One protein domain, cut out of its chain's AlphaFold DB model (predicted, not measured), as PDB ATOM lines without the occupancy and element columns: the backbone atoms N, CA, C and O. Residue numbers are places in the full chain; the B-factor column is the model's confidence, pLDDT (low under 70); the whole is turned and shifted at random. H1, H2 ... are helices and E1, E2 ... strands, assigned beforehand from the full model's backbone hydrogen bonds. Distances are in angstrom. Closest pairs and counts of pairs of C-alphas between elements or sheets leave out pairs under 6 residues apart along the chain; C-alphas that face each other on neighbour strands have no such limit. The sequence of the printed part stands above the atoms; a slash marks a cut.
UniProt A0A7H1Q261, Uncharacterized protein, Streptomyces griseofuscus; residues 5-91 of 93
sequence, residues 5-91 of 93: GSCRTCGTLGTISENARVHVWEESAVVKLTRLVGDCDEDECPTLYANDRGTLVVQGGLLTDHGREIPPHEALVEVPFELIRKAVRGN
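AT A GLANCE: This is residues 5 to 91 of the 93 residues of an uncharacterized protein of Streptomyces griseofuscus (UniProt A0A7H1Q261). With little regular structure, a small loop, residues 5 to 15 with E1, is joined by a free arm, residues 18 to 29, to a three-strand antiparallel sheet, E2 E3 E4, with H1 beside E2 and a loop whose residues 69 to 74 stick out. The 87 printed residues, mixed in class, have four named strands, then one named helix, holding 27 residues. The whole is extended, radius of gyration of the C-alphas 21.9 A, spanning 61 by 34 by 28 A.

HOW THE PARTS SIT: E1, residues 13 to 15, pairs with no named strand. E2, residues 33 to 38, E3, 47 to 51, and E4, 56 to 59, form a meander of two hairpins, each strand the antiparallel neighbour of the one before, at 153 and 147 degrees. Within hydrogen-bond range are N 34 and O 50, 2.8 A, and N 49 and O 57, 2.8 A. H1, residues 81 to 89, only grazes the sheet; its closest C-alphas to E2 are Ala 87 and Val 37, 6.2 A. In H1 every O i to N i+4 pair is within range.

IN THESE COORDINATES: E1, 7.2 A, begins at C-alpha 13 (60.597, -30.724, 673.027). E2, E3 and E4 measure 13.0, 12.7 and 10.1 A. H1, 12.2 A, ends at C-alpha 89 (5.832, -12.820, 677.099).

THE WHOLE: The farthest C-alphas, Thr 15 and Gly 67, are 62.2 A apart. The printed part has no cut. Links E1 to E2 and E4 to H1 are long. pLDDT is under 70 in residues 5 to 29 and 42 to 44.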
ATOM      1  N   GLY A   5      60.090 -36.188 675.898       58.19
ATOM      2  CA  GLY A   5      58.666 -35.870 675.905       58.19
ATOM      3  C   GLY A   5      58.364 -34.597 675.122       58.19
ATOM      4  O   GLY A   5      59.202 -33.706 675.001       58.19
ATOM      5  N   SER A   6      57.154 -34.505 674.580       50.59
ATOM      6  CA  SER A   6      56.650 -33.301 673.914       50.59
ATOM      7  C   SER A   6      55.577 -32.652 674.787       50.59
ATOM      8  O   SER A   6      54.634 -33.323 675.217       50.59
ATOM      9  N   CYS A   7      55.718 -31.352 675.060       48.50
ATOM     10  CA  CYS A   7      54.684 -30.565 675.722       48.50
ATOM     11  C   CYS A   7      53.506 -30.362 674.757       48.50
ATOM     12  O   CYS A   7      53.649 -29.669 673.749       48.50
ATOM     13  N   ARG A   8      52.330 -30.933 675.056       58.78
ATOM     14  CA  ARG A   8      51.144 -30.840 674.177       58.78
ATOM     15  C   ARG A   8      50.564 -29.425 674.061       58.78
ATOM     16  O   ARG A   8      49.798 -29.173 673.141       58.78
ATOM     17  N   THR A   9      50.938 -28.515 674.959       52.69
ATOM     18  CA  THR A   9      50.403 -27.146 675.014       52.69
ATOM     19  C   THR A   9      51.202 -26.156 674.163       52.69
ATOM     20  O   THR A   9      50.616 -25.255 673.578       52.69
ATOM     21  N   CYS A  10      52.529 -26.312 674.061       52.88
ATOM     22  CA  CYS A  10      53.391 -25.397 673.291       52.88
ATOM     23  C   CYS A  10      54.235 -26.084 672.206       52.88
ATOM     24  O   CYS A  10      54.984 -25.418 671.496       52.88
ATOM     25  N   GLY A  11      54.164 -27.412 672.084       51.00
ATOM     26  CA  GLY A  11      54.916 -28.191 671.096       51.00
ATOM     27  C   GLY A  11      56.429 -28.258 671.339       51.00
ATOM     28  O   GLY A  11      57.135 -28.922 670.583       51.00
ATOM     29  N   THR A  12      56.955 -27.610 672.383       44.78
ATOM     30  CA  THR A  12      58.392 -27.612 672.682       44.78
ATOM     31  C   THR A  12      58.842 -28.994 673.164       44.78
ATOM     32  O   THR A  12      58.204 -29.613 674.023       44.78
ATOM     33  N   LEU A  13      59.947 -29.488 672.598       49.00
ATOM     34  CA  LEU A  13      60.597 -30.724 673.027       49.00
ATOM     35  C   LEU A  13      61.399 -30.453 674.302       49.00
ATOM     36  O   LEU A  13      62.282 -29.598 674.305       49.00
ATOM     37  N   GLY A  14      61.097 -31.192 675.369       57.66
ATOM     38  CA  GLY A  14      61.788 -31.094 676.652       57.66
ATOM     39  C   GLY A  14      62.112 -32.474 677.223       57.66
ATOM     40  O   GLY A  14      61.518 -33.486 676.844       57.66
ATOM     41  N   THR A  15      63.076 -32.533 678.134       46.31
ATOM     42  CA  THR A  15      63.350 -33.730 678.933       46.31
ATOM     43  C   THR A  15      62.371 -33.772 680.105       46.31
ATOM     44  O   THR A  15      62.265 -32.822 680.878       46.31
ATOM     45  N   ILE A  16      61.600 -34.857 680.216       56.12
ATOM     46  CA  ILE A  16      60.711 -35.065 681.364       56.12
ATOM     47  C   ILE A  16      61.588 -35.595 682.504       56.12
ATOM     48  O   ILE A  16      62.212 -36.641 682.345       56.12
ATOM     49  N   SER A  17      61.664 -34.885 683.634       54.56
ATOM     50  CA  SER A  17      62.258 -35.451 684.850       54.56
ATOM     51  C   SER A  17      61.290 -36.463 685.472       54.56
ATOM     52  O   SER A  17      60.074 -36.274 685.408       54.56
ATOM     53  N   GLU A  18      61.805 -37.520 686.107       54.03
ATOM     54  CA  GLU A  18      61.027 -38.599 686.763       54.03
ATOM     55  C   GLU A  18      60.050 -38.112 687.859       54.03
ATOM     56  O   GLU A  18      59.271 -38.888 688.408       54.03
ATOM     57  N   ASN A  19      60.034 -36.806 688.137       55.84
ATOM     58  CA  ASN A  19      59.282 -36.146 689.196       55.84
ATOM     59  C   ASN A  19      58.163 -35.248 688.635       55.84
ATOM     60  O   ASN A  19      57.562 -34.482 689.393       55.84
ATOM     61  N   ALA A  20      57.916 -35.279 687.320       55.94
ATOM     62  CA  ALA A  20      56.892 -34.473 686.665       55.94
ATOM     63  C   ALA A  20      55.497 -34.857 687.181       55.94
ATOM     64  O   ALA A  20      54.855 -35.793 686.706       55.94
ATOM     65  N   ARG A  21      55.011 -34.117 688.181       57.31
ATOM     66  CA  ARG A  21      53.614 -34.174 688.602       57.31
ATOM     67  C   ARG A  21      52.763 -33.582 687.485       57.31
ATOM     68  O   ARG A  21      52.829 -32.386 687.213       57.31
ATOM     69  N   VAL A  22      51.951 -34.425 686.854       52.19
ATOM     70  CA  VAL A  22      50.824 -33.971 686.039       52.19
ATOM     71  C   VAL A  22      49.831 -33.333 687.005       52.19
ATOM     72  O   VAL A  22      49.038 -34.019 687.645       52.19
ATOM     73  N   HIS A  23      49.916 -32.017 687.170       50.66
ATOM     74  CA  HIS A  23      48.852 -31.259 687.804       50.66
ATOM     75  C   HIS A  23      47.702 -31.185 686.799       50.66
ATOM     76  O   HIS A  23      47.682 -30.326 685.919       50.66
ATOM     77  N   VAL A  24      46.778 -32.146 686.889       46.50
ATOM     78  CA  VAL A  24      45.438 -31.986 686.325       46.50
ATOM     79  C   VAL A  24      44.771 -30.931 687.192       46.50
ATOM     80  O   VAL A  24      44.379 -31.199 688.325       46.50
ATOM     81  N   TRP A  25      44.739 -29.701 686.698       49.59
ATOM     82  CA  TRP A  25      43.868 -28.687 687.259       49.59
ATOM     83  C   TRP A  25      42.462 -29.111 686.860       49.59
ATOM     84  O   TRP A  25      42.133 -29.117 685.675       49.59
ATOM     85  N   GLU A  26      41.678 -29.564 687.834       46.22
ATOM     86  CA  GLU A  26      40.234 -29.648 687.680       46.22
ATOM     87  C   GLU A  26      39.788 -28.219 687.365       46.22
ATOM     88  O   GLU A  26      39.786 -27.357 688.246       46.22
ATOM     89  N   GLU A  27      39.550 -27.932 686.079       52.09
ATOM     90  CA  GLU A  27      38.793 -26.762 685.655       52.09
ATOM     91  C   GLU A  27      37.541 -26.777 686.520       52.09
ATOM     92  O   GLU A  27      36.671 -27.629 686.344       52.09
ATOM     93  N   SER A  28      37.512 -25.914 687.539       55.72
ATOM     94  CA  SER A  28      36.363 -25.769 688.420       55.72
ATOM     95  C   SER A  28      35.158 -25.643 687.509       55.72
ATOM     96  O   SER A  28      35.142 -24.715 686.709       55.72
ATOM     97  N   ALA A  29      34.239 -26.612 687.551       65.50
ATOM     98  CA  ALA A  29      33.158 -26.738 686.580       65.50
ATOM     99  C   ALA A  29      32.402 -25.406 686.462       65.50
ATOM    100  O   ALA A  29      31.555 -25.074 687.300       65.50
ATOM    101  N   VAL A  30      32.769 -24.609 685.456       82.06
ATOM    102  CA  VAL A  30      32.220 -23.274 685.252       82.06
ATOM    103  C   VAL A  30      30.781 -23.473 684.824       82.06
ATOM    104  O   VAL A  30      30.509 -24.166 683.847       82.06
ATOM    105  N   VAL A  31      29.857 -22.875 685.571       91.12
ATOM    106  CA  VAL A  31      28.437 -22.901 685.226       91.12
ATOM    107  C   VAL A  31      28.254 -22.268 683.857       91.12
ATOM    108  O   VAL A  31      28.593 -21.096 683.669       91.12
ATOM    109  N   LYS A  32      27.698 -23.012 682.900       94.38
ATOM    110  CA  LYS A  32      27.363 -22.440 681.599       94.38
ATOM    111  C   LYS A  32      26.125 -21.563 681.738       94.38
ATOM    112  O   LYS A  32      25.087 -22.033 682.196       94.38
ATOM    113  N   LEU A  33      26.226 -20.311 681.295       95.38
ATOM    114  CA  LEU A  33      25.117 -19.359 681.264       95.38
ATOM    115  C   LEU A  33      24.641 -19.135 679.827       95.38
ATOM    116  O   LEU A  33      25.430 -18.824 678.937       95.38
ATOM    117  N   THR A  34      23.334 -19.243 679.618       95.31
ATOM    118  CA  THR A  34      22.648 -18.847 678.388       95.31
ATOM    119  C   THR A  34      21.826 -17.602 678.682       95.31
ATOM    120  O   THR A  34      20.934 -17.635 679.527       95.31
ATOM    121  N   ARG A  35      22.110 -16.494 677.993       94.31
ATOM    122  CA  ARG A  35      21.334 -15.254 678.137       94.31
ATOM    123  C   ARG A  35      19.920 -15.465 677.600       94.31
ATOM    124  O   ARG A  35      19.768 -15.842 676.442       94.31
ATOM    125  N   LEU A  36      18.912 -15.187 678.423       93.06
ATOM    126  CA  LEU A  36      17.502 -15.228 678.026       93.06
ATOM    127  C   LEU A  36      17.057 -13.855 677.528       93.06
ATOM    128  O   LEU A  36      16.621 -13.699 676.393       93.06
ATOM    129  N   VAL A  37      17.217 -12.838 678.371       93.88
ATOM    130  CA  VAL A  37      16.835 -11.459 678.072       93.88
ATOM    131  C   VAL A  37      17.729 -10.510 678.862       93.88
ATOM    132  O   VAL A  37      18.174 -10.843 679.955       93.88
ATOM    133  N   GLY A  38      18.001  -9.330 678.323       89.56
ATOM    134  CA  GLY A  38      18.676  -8.250 679.040       89.56
ATOM    135  C   GLY A  38      18.355  -6.925 678.363       89.56
ATOM    136  O   GLY A  38      18.197  -6.906 677.137       89.56
ATOM    137  N   ASP A  39      18.273  -5.871 679.157       81.88
ATOM    138  CA  ASP A  39      18.260  -4.479 678.706       81.88
ATOM    139  C   ASP A  39      19.588  -3.863 679.120       81.88
ATOM    140  O   ASP A  39      20.149  -4.248 680.143       81.88
ATOM    141  N   CYS A  40      20.101  -2.952 678.308       76.31
ATOM    142  CA  CYS A  40      21.248  -2.134 678.665       76.31
ATOM    143  C   CYS A  40      20.831  -0.692 678.417       76.31
ATOM    144  O   CYS A  40      20.763  -0.280 677.260       76.31
ATOM    145  N   ASP A  41      20.546   0.027 679.494       70.19
ATOM    146  CA  ASP A  41      20.216   1.448 679.483       70.19
ATOM    147  C   ASP A  41      21.166   2.158 680.455       70.19
ATOM    148  O   ASP A  41      21.415   1.647 681.543       70.19
ATOM    149  N   GLU A  42      21.712   3.302 680.029       62.72
ATOM    150  CA  GLU A  42      22.474   4.263 680.854       62.72
ATOM    151  C   GLU A  42      23.349   3.621 681.954       62.72
ATOM    152  O   GLU A  42      23.144   3.835 683.142       62.72
ATOM    153  N   ASP A  43      24.336   2.826 681.524       65.00
ATOM    154  CA  ASP A  43      25.394   2.200 682.338       65.00
ATOM    155  C   ASP A  43      25.028   0.938 683.144       65.00
ATOM    156  O   ASP A  43      25.932   0.242 683.619       65.00
ATOM    157  N   GLU A  44      23.753   0.544 683.210       66.88
ATOM    158  CA  GLU A  44      23.328  -0.690 683.881       66.88
ATOM    159  C   GLU A  44      22.747  -1.716 682.894       66.88
ATOM    160  O   GLU A  44      21.862  -1.432 682.089       66.88
ATOM    161  N   CYS A  45      23.247  -2.955 682.962       83.69
ATOM    162  CA  CYS A  45      22.817  -4.059 682.093       83.69
ATOM    163  C   CYS A  45      22.143  -5.192 682.892       83.69
ATOM    164  O   CYS A  45      22.721  -6.284 683.017       83.69
ATOM    165  N   PRO A  46      20.936  -4.983 683.456       90.31
ATOM    166  CA  PRO A  46      20.202  -6.056 684.109       90.31
ATOM    167  C   PRO A  46      19.888  -7.174 683.104       90.31
ATOM    168  O   PRO A  46      19.350  -6.942 682.017       90.31
ATOM    169  N   THR A  47      20.250  -8.410 683.452       93.38
ATOM    170  CA  THR A  47      20.194  -9.554 682.532       93.38
ATOM    171  C   THR A  47      19.737 -10.826 683.241       93.38
ATOM    172  O   THR A  47      20.207 -11.162 684.326       93.38
ATOM    173  N   LEU A  48      18.832 -11.563 682.598       94.50
ATOM    174  CA  LEU A  48      18.366 -12.875 683.027       94.50
ATOM    175  C   LEU A  48      19.049 -13.967 682.198       94.50
ATOM    176  O   LEU A  48      19.051 -13.923 680.962       94.50
ATOM    177  N   TYR A  49      19.579 -14.977 682.876       94.69
ATOM    178  CA  TYR A  49      20.228 -16.138 682.282       94.69
ATOM    179  C   TYR A  49      19.548 -17.427 682.748       94.69
ATOM    180  O   TYR A  49      19.081 -17.515 683.880       94.69
ATOM    181  N   ALA A  50      19.569 -18.451 681.902       95.94
ATOM    182  CA  ALA A  50      19.423 -19.837 682.325       95.94
ATOM    183  C   ALA A  50      20.816 -20.435 682.509       95.94
ATOM    184  O   ALA A  50      21.712 -20.160 681.707       95.94
ATOM    185  N   ASN A  51      20.999 -21.267 683.525       95.69
ATOM    186  CA  ASN A  51      22.204 -22.074 683.637       95.69
ATOM    187  C   ASN A  51      21.985 -23.526 683.187       95.69
ATOM    188  O   ASN A  51      20.858 -24.002 683.047       95.69
ATOM    189  N   ASP A  52      23.081 -24.252 682.993       94.75
ATOM    190  CA  ASP A  52      23.090 -25.690 682.687       94.75
ATOM    191  C   ASP A  52      22.613 -26.596 683.835       94.75
ATOM    192  O   ASP A  52      22.505 -27.809 683.661       94.75
ATOM    193  N   ARG A  53      22.273 -26.015 684.988       94.44
ATOM    194  CA  ARG A  53      21.700 -26.703 686.151       94.44
ATOM    195  C   ARG A  53      20.171 -26.611 686.198       94.44
ATOM    196  O   ARG A  53      19.569 -27.145 687.124       94.44
ATOM    197  N   GLY A  54      19.542 -25.946 685.224       92.25
ATOM    198  CA  GLY A  54      18.089 -25.777 685.166       92.25
ATOM    199  C   GLY A  54      17.545 -24.705 686.113       92.25
ATOM    200  O   GLY A  54      16.374 -24.757 686.476       92.25
ATOM    201  N   THR A  55      18.373 -23.740 686.527       94.50
ATOM    202  CA  THR A  55      17.941 -22.594 687.336       94.50
ATOM    203  C   THR A  55      18.187 -21.276 686.612       94.50
ATOM    204  O   THR A  55      18.996 -21.180 685.685       94.50
ATOM    205  N   LEU A  56      17.488 -20.236 687.061       94.31
ATOM    206  CA  LEU A  56      17.709 -18.879 686.585       94.31
ATOM    207  C   LEU A  56      18.839 -18.213 687.365       94.31
ATOM    208  O   LEU A  56      19.010 -18.447 688.562       94.31
ATOM    209  N   VAL A  57      19.601 -17.380 686.668       94.94
ATOM    210  CA  VAL A  57      20.627 -16.507 687.236       94.94
ATOM    211  C   VAL A  57      20.288 -15.083 686.828       94.94
ATOM    212  O   VAL A  57      19.957 -14.817 685.673       94.94
ATOM    213  N   VAL A  58      20.344 -14.176 687.794       93.75
ATOM    214  CA  VAL A  58      19.914 -12.790 687.641       93.75
ATOM    215  C   VAL A  58      21.111 -11.881 687.875       93.75
ATOM    216  O   VAL A  58      21.758 -11.965 688.916       93.75
ATOM    217  N   GLN A  59      21.395 -11.016 686.909       92.19
ATOM    218  CA  GLN A  59      22.342  -9.916 687.034       92.19
ATOM    219  C   GLN A  59      21.560  -8.607 687.153       92.19
ATOM    220  O   GLN A  59      20.670  -8.351 686.343       92.19
ATOM    221  N   GLY A  60      21.919  -7.780 688.131       91.69
ATOM    222  CA  GLY A  60      21.324  -6.471 688.394       91.69
ATOM    223  C   GLY A  60      22.148  -5.693 689.422       91.69
ATOM    224  O   GLY A  60      23.183  -6.191 689.879       91.69
ATOM    225  N   GLY A  61      21.704  -4.488 689.775       90.31
ATOM    226  CA  GLY A  61      22.321  -3.689 690.839       90.31
ATOM    227  C   GLY A  61      22.081  -4.326 692.209       90.31
ATOM    228  O   GLY A  61      20.988  -4.821 692.468       90.31
ATOM    229  N   LEU A  62      23.090  -4.360 693.083       92.12
ATOM    230  CA  LEU A  62      22.905  -4.851 694.452       92.12
ATOM    231  C   LEU A  62      22.096  -3.832 695.256       92.12
ATOM    232  O   LEU A  62      22.573  -2.724 695.504       92.12
ATOM    233  N   LEU A  63      20.917  -4.233 695.724       92.31
ATOM    234  CA  LEU A  63      20.134  -3.424 696.650       92.31
ATOM    235  C   LEU A  63      20.753  -3.579 698.041       92.31
ATOM    236  O   LEU A  63      20.851  -4.699 698.538       92.31
ATOM    237  N   THR A  64      21.171  -2.481 698.670       91.62
ATOM    238  CA  THR A  64      21.866  -2.516 699.979       91.62
ATOM    239  C   THR A  64      21.155  -1.703 701.064       91.62
ATOM    240  O   THR A  64      21.345  -1.945 702.254       91.62
ATOM    241  N   ASP A  65      20.270  -0.788 700.680       92.75
ATOM    242  CA  ASP A  65      19.518   0.134 701.533       92.75
ATOM    243  C   ASP A  65      18.091  -0.367 701.832       92.75
ATOM    244  O   ASP A  65      17.135   0.394 701.947       92.75
ATOM    245  N   HIS A  66      17.937  -1.679 702.019       92.31
ATOM    246  CA  HIS A  66      16.635  -2.332 702.225       92.31
ATOM    247  C   HIS A  66      16.272  -2.593 703.699       92.31
ATOM    248  O   HIS A  66      15.193  -3.119 703.985       92.31
ATOM    249  N   GLY A  67      17.161  -2.295 704.654       93.19
ATOM    250  CA  GLY A  67      16.897  -2.477 706.091       93.19
ATOM    251  C   GLY A  67      16.629  -3.931 706.516       93.19
ATOM    252  O   GLY A  67      15.885  -4.174 707.466       93.19
ATOM    253  N   ARG A  68      17.197  -4.908 705.795       91.31
ATOM    254  CA  ARG A  68      17.090  -6.349 706.096       91.31
ATOM    255  C   ARG A  68      18.469  -6.924 706.377       91.31
ATOM    256  O   ARG A  68      19.440  -6.503 705.760       91.31
ATOM    257  N   GLU A  69      18.535  -7.915 707.253       93.88
ATOM    258  CA  GLU A  69      19.725  -8.749 707.397       93.88
ATOM    259  C   GLU A  69      19.673  -9.850 706.336       93.88
ATOM    260  O   GLU A  69      18.762 -10.678 706.348       93.88
ATOM    261  N   ILE A  70      20.618  -9.820 705.395       94.69
ATOM    262  CA  ILE A  70      20.731 -10.807 704.316       94.69
ATOM    263  C   ILE A  70      21.915 -11.728 704.633       94.69
ATOM    264  O   ILE A  70      23.019 -11.229 704.875       94.69
ATOM    265  N   PRO A  71      21.720 -13.059 704.675       94.19
ATOM    266  CA  PRO A  71      22.810 -14.001 704.891       94.19
ATOM    267  C   PRO A  71      23.907 -13.888 703.817       94.19
ATOM    268  O   PRO A  71      23.609 -13.559 702.673       94.19
ATOM    269  N   PRO A  72      25.164 -14.276 704.108       91.44
ATOM    270  CA  PRO A  72      26.279 -14.155 703.156       91.44
ATOM    271  C   PRO A  72      26.129 -14.929 701.835       91.44
ATOM    272  O   PRO A  72      26.925 -14.738 700.921       91.44
ATOM    273  N   HIS A  73      25.170 -15.853 701.755       92.50
ATOM    274  CA  HIS A  73      24.903 -16.682 700.577       92.50
ATOM    275  C   HIS A  73      23.684 -16.203 699.774       92.50
ATOM    276  O   HIS A  73      23.285 -16.866 698.819       92.50
ATOM    277  N   GLU A  74      23.095 -15.070 700.155       94.44
ATOM    278  CA  GLU A  74      21.952 -14.454 699.496       94.44
ATOM    279  C   GLU A  74      22.316 -13.041 699.024       94.44
ATOM    280  O   GLU A  74      23.198 -12.384 699.577       94.44
ATOM    281  N   ALA A  75      21.633 -12.569 697.985       94.44
ATOM    282  CA  ALA A  75      21.772 -11.211 697.480       94.44
ATOM    283  C   ALA A  75      20.411 -10.700 697.014       94.44
ATOM    284  O   ALA A  75      19.637 -11.438 696.400       94.44
ATOM    285  N   LEU A  76      20.136  -9.426 697.284       95.19
ATOM    286  CA  LEU A  76      19.010  -8.717 696.693       95.19
ATOM    287  C   LEU A  76      19.525  -7.928 695.495       95.19
ATOM    288  O   LEU A  76      20.467  -7.146 695.618       95.19
ATOM    289  N   VAL A  77      18.919  -8.167 694.336       93.75
ATOM    290  CA  VAL A  77      19.282  -7.508 693.082       93.75
ATOM    291  C   VAL A  77      18.083  -6.767 692.513       93.75
ATOM    292  O   VAL A  77      16.973  -7.301 692.470       93.75
ATOM    293  N   GLU A  78      18.308  -5.539 692.067       91.19
ATOM    294  CA  GLU A  78      17.315  -4.743 691.362       91.19
ATOM    295  C   GLU A  78      17.263  -5.152 689.892       91.19
ATOM    296  O   GLU A  78      18.281  -5.237 689.202       91.19
ATOM    297  N   VAL A  79      16.051  -5.424 689.413       90.12
ATOM    298  CA  VAL A  79      15.789  -5.812 688.028       90.12
ATOM    299  C   VAL A  79      14.535  -5.092 687.543       90.12
ATOM    300  O   VAL A  79      13.493  -5.193 688.199       90.12
ATOM    301  N   PRO A  80      14.572  -4.418 686.380       90.00
ATOM    302  CA  PRO A  80      13.396  -3.758 685.833       90.00
ATOM    303  C   PRO A  80      12.247  -4.739 685.592       90.00
ATOM    304  O   PRO A  80      12.418  -5.793 684.972       90.00
ATOM    305  N   PHE A  81      11.032  -4.359 685.998       91.69
ATOM    306  CA  PHE A  81       9.838  -5.179 685.765       91.69
ATOM    307  C   PHE A  81       9.623  -5.507 684.284       91.69
ATOM    308  O   PHE A  81       9.170  -6.605 683.956       91.69
ATOM    309  N   GLU A  82       9.950  -4.578 683.383       89.69
ATOM    310  CA  GLU A  82       9.823  -4.808 681.943       89.69
ATOM    311  C   GLU A  82      10.745  -5.923 681.445       89.69
ATOM    312  O   GLU A  82      10.345  -6.672 680.555       89.69
ATOM    313  N   LEU A  83      11.914  -6.125 682.062       90.44
ATOM    314  CA  LEU A  83      12.797  -7.237 681.721       90.44
ATOM    315  C   LEU A  83      12.121  -8.587 681.995       90.44
ATOM    316  O   LEU A  83      12.093  -9.469 681.136       90.44
ATOM    317  N   ILE A  84      11.502  -8.723 683.169       91.12
ATOM    318  CA  ILE A  84      10.776  -9.937 683.556       91.12
ATOM    319  C   ILE A  84       9.540 -10.135 682.675       91.12
ATOM    320  O   ILE A  84       9.284 -11.236 682.188       91.12
ATOM    321  N   ARG A  85       8.790  -9.062 682.395       93.31
ATOM    322  CA  ARG A  85       7.634  -9.113 681.485       93.31
ATOM    323  C   ARG A  85       8.038  -9.559 680.081       93.31
ATOM    324  O   ARG A  85       7.317 -10.358 679.486       93.31
ATOM    325  N   LYS A  86       9.171  -9.076 679.556       91.25
ATOM    326  CA  LYS A  86       9.742  -9.525 678.275       91.25
ATOM    327  C   LYS A  86      10.063 -11.025 678.315       91.25
ATOM    328  O   LYS A  86       9.670 -11.729 677.389       91.25
ATOM    329  N   ALA A  87      10.688 -11.522 679.389       92.25
ATOM    330  CA  ALA A  87      10.991 -12.950 679.546       92.25
ATOM    331  C   ALA A  87       9.729 -13.828 679.499       92.25
ATOM    332  O   ALA A  87       9.671 -14.787 678.731       92.25
ATOM    333  N   VAL A  88       8.699 -13.455 680.265       94.81
ATOM    334  CA  VAL A  88       7.431 -14.200 680.341       94.81
ATOM    335  C   VAL A  88       6.669 -14.145 679.015       94.81
ATOM    336  O   VAL A  88       6.239 -15.176 678.509       94.81
ATOM    337  N   ARG A  89       6.525 -12.962 678.398       94.81
ATOM    338  CA  ARG A  89       5.832 -12.820 677.099       94.81
ATOM    339  C   ARG A  89       6.547 -13.560 675.969       94.81
ATOM    340  O   ARG A  89       5.886 -14.051 675.061       94.81
ATOM    341  N   GLY A  90       7.877 -13.620 676.023       92.50
ATOM    342  CA  GLY A  90       8.703 -14.388 675.093       92.50
ATOM    343  C   GLY A  90       8.717 -15.893 675.371       92.50
ATOM    344  O   GLY A  90       9.371 -16.619 674.628       92.50
ATOM    345  N   ASN A  91       8.023 -16.353 676.420       91.62
ATOM    346  CA  ASN A  91       7.973 -17.748 676.851       91.62
ATOM    347  C   ASN A  91       9.377 -18.346 677.095       91.62
ATOM    348  O   ASN A  91       9.642 -19.500 676.755       91.62
TER     349      ASN A  91